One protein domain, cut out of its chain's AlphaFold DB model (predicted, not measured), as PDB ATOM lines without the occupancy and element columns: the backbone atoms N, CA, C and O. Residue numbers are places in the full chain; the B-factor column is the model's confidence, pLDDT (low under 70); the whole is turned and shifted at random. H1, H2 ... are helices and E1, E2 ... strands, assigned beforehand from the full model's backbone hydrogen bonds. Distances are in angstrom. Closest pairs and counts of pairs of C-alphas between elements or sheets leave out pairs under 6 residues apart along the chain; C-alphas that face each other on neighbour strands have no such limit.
ATOM      1  N   ASP A  16      -0.125  50.972 -32.141       56.59
ATOM      2  CA  ASP A  16      -0.764  51.286 -33.422       56.59
ATOM      3  C   ASP A  16       0.225  51.065 -34.576       56.59
ATOM      4  O   ASP A  16       0.956  51.961 -34.997       56.59
ATOM      5  N   TRP A  17       0.305  49.829 -35.067       52.75
ATOM      6  CA  TRP A  17       1.144  49.488 -36.213       52.75
ATOM      7  C   TRP A  17       0.335  49.687 -37.496       52.75
ATOM      8  O   TRP A  17      -0.625  48.962 -37.756       52.75
ATOM      9  N   ALA A  18       0.716  50.692 -38.290       55.66
ATOM     10  CA  ALA A  18       0.030  51.096 -39.524       55.66
ATOM     11  C   ALA A  18      -1.443  51.544 -39.348       55.66
ATOM     12  O   ALA A  18      -2.251  51.393 -40.263       55.66
ATOM     13  N   GLY A  19      -1.804  52.112 -38.188       59.56
ATOM     14  CA  GLY A  19      -3.152  52.644 -37.915       59.56
ATOM     15  C   GLY A  19      -4.188  51.591 -37.492       59.56
ATOM     16  O   GLY A  19      -5.395  51.879 -37.413       59.56
ATOM     17  N   LEU A  20      -3.741  50.351 -37.262       56.94
ATOM     18  CA  LEU A  20      -4.567  49.280 -36.733       56.94
ATOM     19  C   LEU A  20      -4.194  48.992 -35.274       56.94
ATOM     20  O   LEU A  20      -3.035  48.696 -34.982       56.94
ATOM     21  N   PRO A  21      -5.186  48.962 -34.365       60.41
ATOM     22  CA  PRO A  21      -4.960  48.531 -33.000       60.41
ATOM     23  C   PRO A  21      -4.670  47.023 -33.027       60.41
ATOM     24  O   PRO A  21      -5.586  46.200 -33.066       60.41
ATOM     25  N   VAL A  22      -3.391  46.641 -33.037       67.50
ATOM     26  CA  VAL A  22      -2.939  45.242 -33.040       67.50
ATOM     27  C   VAL A  22      -1.862  45.029 -31.979       67.50
ATOM     28  O   VAL A  22      -1.005  45.874 -31.749       67.50
ATOM     29  N   ASN A  23      -1.922  43.893 -31.289       73.19
ATOM     30  CA  ASN A  23      -0.872  43.506 -30.349       73.19
ATOM     31  C   ASN A  23       0.212  42.769 -31.146       73.19
ATOM     32  O   ASN A  23      -0.081  41.718 -31.716       73.19
ATOM     33  N   LEU A  24       1.429  43.318 -31.210       76.31
ATOM     34  CA  LEU A  24       2.575  42.659 -31.845       76.31
ATOM     35  C   LEU A  24       3.519  42.093 -30.786       76.31
ATOM     36  O   LEU A  24       4.038  42.824 -29.948       76.31
ATOM     37  N   ASP A  25       3.758  40.789 -30.868       81.19
ATOM     38  CA  ASP A  25       4.657  40.040 -29.995       81.19
ATOM     39  C   ASP A  25       5.824  39.486 -30.818       81.19
ATOM     40  O   ASP A  25       5.614  38.695 -31.739       81.19
ATOM     41  N   LEU A  26       7.058  39.879 -30.491       81.88
ATOM     42  CA  LEU A  26       8.264  39.477 -31.223       81.88
ATOM     43  C   LEU A  26       9.167  38.595 -30.351       81.88
ATOM     44  O   LEU A  26       9.421  38.903 -29.186       81.88
ATOM     45  N   ALA A  27       9.668  37.494 -30.920       84.38
ATOM     46  CA  ALA A  27      10.618  36.584 -30.275       84.38
ATOM     47  C   ALA A  27      11.947  36.569 -31.043       84.38
ATOM     48  O   ALA A  27      12.049  35.950 -32.102       84.38
ATOM     49  N   PHE A  28      12.975  37.212 -30.489       84.88
ATOM     50  CA  PHE A  28      14.321  37.237 -31.068       84.88
ATOM     51  C   PHE A  28      15.176  36.114 -30.478       84.88
ATOM     52  O   PHE A  28      15.641  36.218 -29.347       84.88
ATOM     53  N   SER A  29      15.374  35.028 -31.224       84.00
ATOM     54  CA  SER A  29      16.109  33.855 -30.727       84.00
ATOM     55  C   SER A  29      17.631  33.996 -30.805       84.00
ATOM     56  O   SER A  29      18.331  33.432 -29.972       84.00
ATOM     57  N   ARG A  30      18.148  34.717 -31.811       82.88
ATOM     58  CA  ARG A  30      19.591  34.802 -32.106       82.88
ATOM     59  C   ARG A  30      20.357  35.774 -31.205       82.88
ATOM     60  O   ARG A  30      21.543  35.574 -30.990       82.88
ATOM     61  N   GLU A  31      19.688  36.797 -30.685       78.94
ATOM     62  CA  GLU A  31      20.293  37.841 -29.841       78.94
ATOM     63  C   GLU A  31      20.151  37.577 -28.334       78.94
ATOM     64  O   GLU A  31      20.657  38.347 -27.521       78.94
ATOM     65  N   GLN A  32      19.483  36.489 -27.935       74.25
ATOM     66  CA  GLN A  32      19.235  36.160 -26.528       74.25
ATOM     67  C   GLN A  32      20.082  34.970 -26.057       74.25
ATOM     68  O   GLN A  32      20.347  34.046 -26.823       74.25
ATOM     69  N   ARG A  33      20.487  34.980 -24.774       79.31
ATOM     70  CA  ARG A  33      21.200  33.849 -24.139       79.31
ATOM     71  C   ARG A  33      20.348  32.579 -24.121       79.31
ATOM     72  O   ARG A  33      20.857  31.504 -24.421       79.31
ATOM     73  N   ASP A  34      19.062  32.729 -23.814       84.50
ATOM     74  CA  ASP A  34      18.084  31.646 -23.845       84.50
ATOM     75  C   ASP A  34      17.268  31.706 -25.137       84.50
ATOM     76  O   ASP A  34      16.830  32.772 -25.575       84.50
ATOM     77  N   LYS A  35      17.028  30.546 -25.759       85.19
ATOM     78  CA  LYS A  35      16.280  30.472 -27.020       85.19
ATOM     79  C   LYS A  35      14.805  30.807 -26.801       85.19
ATOM     80  O   LYS A  35      14.020  29.972 -26.350       85.19
ATOM     81  N   VAL A  36      14.405  32.006 -27.212       83.81
ATOM     82  CA  VAL A  36      12.999  32.423 -27.230       83.81
ATOM     83  C   VAL A  36      12.389  32.141 -28.601       83.81
ATOM     84  O   VAL A  36      12.972  32.433 -29.639       83.81
ATOM     85  N   TYR A  37      11.185  31.579 -28.597       85.06
ATOM     86  CA  TYR A  37      10.429  31.189 -29.791       85.06
ATOM     87  C   TYR A  37       8.986  31.670 -29.633       85.06
ATOM     88  O   TYR A  37       8.536  31.884 -28.505       85.06
ATOM     89  N   SER A  38       8.236  31.770 -30.732       83.44
ATOM     90  CA  SER A  38       6.826  32.197 -30.725       83.44
ATOM     91  C   SER A  38       5.960  31.390 -29.746       83.44
ATOM     92  O   SER A  38       5.139  31.960 -29.030       83.44
ATOM     93  N   GLN A  39       6.216  30.084 -29.607       85.06
ATOM     94  CA  GLN A  39       5.531  29.217 -28.637       85.06
ATOM     95  C   GLN A  39       5.640  29.706 -27.182       85.06
ATOM     96  O   GLN A  39       4.715  29.514 -26.393       85.06
ATOM     97  N   HIS A  40       6.755  30.342 -26.809       87.81
ATOM     98  CA  HIS A  40       6.960  30.856 -25.456       87.81
ATOM     99  C   HIS A  40       6.050  32.059 -25.189       87.81
ATOM    100  O   HIS A  40       5.465  32.163 -24.111       87.81
ATOM    101  N   LEU A  41       5.861  32.914 -26.195       86.25
ATOM    102  CA  LEU A  41       4.961  34.064 -26.115       86.25
ATOM    103  C   LEU A  41       3.495  33.620 -26.066       86.25
ATOM    104  O   LEU A  41       2.744  34.097 -25.216       86.25
ATOM    105  N   ILE A  42       3.117  32.630 -26.883       82.50
ATOM    106  CA  ILE A  42       1.771  32.030 -26.862       82.50
ATOM    107  C   ILE A  42       1.441  31.492 -25.466       82.50
ATOM    108  O   ILE A  42       0.366  31.770 -24.936       82.50
ATOM    109  N   ARG A  43       2.372  30.764 -24.834       86.44
ATOM    110  CA  ARG A  43       2.180  30.245 -23.471       86.44
ATOM    111  C   ARG A  43       2.057  31.364 -22.438       86.44
ATOM    112  O   ARG A  43       1.155  31.313 -21.608       86.44
ATOM    113  N   LYS A  44       2.904  32.396 -22.513       85.44
ATOM    114  CA  LYS A  44       2.854  33.552 -21.600       85.44
ATOM    115  C   LYS A  44       1.515  34.298 -21.687       85.44
ATOM    116  O   LYS A  44       0.995  34.735 -20.666       85.44
ATOM    117  N   ARG A  45       0.939  34.408 -22.889       82.00
ATOM    118  CA  ARG A  45      -0.343  35.091 -23.150       82.00
ATOM    119  C   ARG A  45      -1.546  34.147 -23.210       82.00
ATOM    120  O   ARG A  45      -2.629  34.571 -23.607       82.00
ATOM    121  N   ALA A  46      -1.406  32.889 -22.787       82.19
ATOM    122  CA  ALA A  46      -2.440  31.867 -22.964       82.19
ATOM    123  C   ALA A  46      -3.798  32.261 -22.359       82.19
ATOM    124  O   ALA A  46      -4.842  31.999 -22.954       82.19
ATOM    125  N   THR A  47      -3.807  32.935 -21.206       80.69
ATOM    126  CA  THR A  47      -5.041  33.402 -20.551       80.69
ATOM    127  C   THR A  47      -5.752  34.496 -21.352       80.69
ATOM    128  O   THR A  47      -6.977  34.476 -21.462       80.69
ATOM    129  N   GLN A  48      -4.997  35.418 -21.949       77.75
ATOM    130  CA  GLN A  48      -5.505  36.493 -22.801       77.75
ATOM    131  C   GLN A  48      -5.966  35.960 -24.162       77.75
ATOM    132  O   GLN A  48      -7.074  36.267 -24.596       77.75
ATOM    133  N   LEU A  49      -5.175  35.079 -24.783       76.81
ATOM    134  CA  LEU A  49      -5.532  34.400 -26.030       76.81
ATOM    135  C   LEU A  49      -6.802  33.562 -25.875       76.81
ATOM    136  O   LEU A  49      -7.682  33.620 -26.727       76.81
ATOM    137  N   ARG A  50      -6.960  32.835 -24.761       78.38
ATOM    138  CA  ARG A  50      -8.187  32.075 -24.481       78.38
ATOM    139  C   ARG A  50      -9.415  32.987 -24.436       78.38
ATOM    140  O   ARG A  50     -10.438  32.641 -25.012       78.38
ATOM    141  N   ARG A  51      -9.305  34.158 -23.797       77.25
ATOM    142  CA  ARG A  51     -10.394  35.151 -23.738       77.25
ATOM    143  C   ARG A  51     -10.771  35.672 -25.128       77.25
ATOM    144  O   ARG A  51     -11.954  35.839 -25.393       77.25
ATOM    145  N   TRP A  52      -9.797  35.889 -26.010       73.62
ATOM    146  CA  TRP A  52     -10.053  36.316 -27.392       73.62
ATOM    147  C   TRP A  52     -10.643  35.195 -28.258       73.62
ATOM    148  O   TRP A  52     -11.579  35.430 -29.022       73.62
ATOM    149  N   ASN A  53     -10.168  33.960 -28.091       69.88
ATOM    150  CA  ASN A  53     -10.652  32.804 -28.849       69.88
ATOM    151  C   ASN A  53     -12.079  32.386 -28.471       69.88
ATOM    152  O   ASN A  53     -12.796  31.865 -29.320       69.88
ATOM    153  N   CYS A  54     -12.536  32.654 -27.243       67.25
ATOM    154  CA  CYS A  54     -13.928  32.418 -26.845       67.25
ATOM    155  C   CYS A  54     -14.947  33.318 -27.579       67.25
ATOM    156  O   CYS A  54     -16.145  33.090 -27.439       67.25
ATOM    157  N   GLY A  55     -14.498  34.326 -28.341       58.69
ATOM    158  CA  GLY A  55     -15.348  35.380 -28.898       58.69
ATOM    159  C   GLY A  55     -15.312  35.570 -30.418       58.69
ATOM    160  O   GLY A  55     -15.702  36.647 -30.846       58.69
TER     161      GLY A  55
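Overview. This is residues 16 to 55 of the 78 residues of an uncharacterized protein of Mycobacterium simiae (UniProt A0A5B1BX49). H2 and H1 follow one another, end to end, as one arm of a flat U; the chain folds back at residues 30 to 34, and the other arm is a long unnamed stretch leading to the short strand E1. Residues 17 to 23 and 46 to 55 stick out at the open end. The printed part has 40 residues, with E1, H1 and H2 in that order, mostly helix, though under half of the residues are in named elements. It is loose, with a radius of gyration of the C-alphas of 12.7 A, and spans 36 by 26 by 8 A.

Along the chain. H2, residues 46 to 53, is 10.1 A long and ends at C-alpha 53 (-10.652, 32.804, -28.849). H1, residues 38 to 44, is 10.0 A long. E1, residues 20 to 22, begins at C-alpha 20 (-4.567, 49.280, -36.733) and is 5.7 A long.

Arrangement. H2 and H1 are close but not clearly touching; their closest C-alphas, of Leu 49 and Ile 42, are 7.7 A apart. Their lines are about perpendicular, at 81 degrees. In both, every O i to N i+4 pair is within hydrogen-bond range. E1 is apart from both helices and pairs with no named strand; residues 16 to 17 pair antiparallel with its residues 20 to 21.

Size, cuts and confidence. The farthest C-alphas, of Arg 33 and Gly 55, are 36.9 A apart. The printed part has no cut. The link from E1 to H1 is long, 15 residues. The model's pLDDT is under 70 at residues 16 to 22 and 53 to 55.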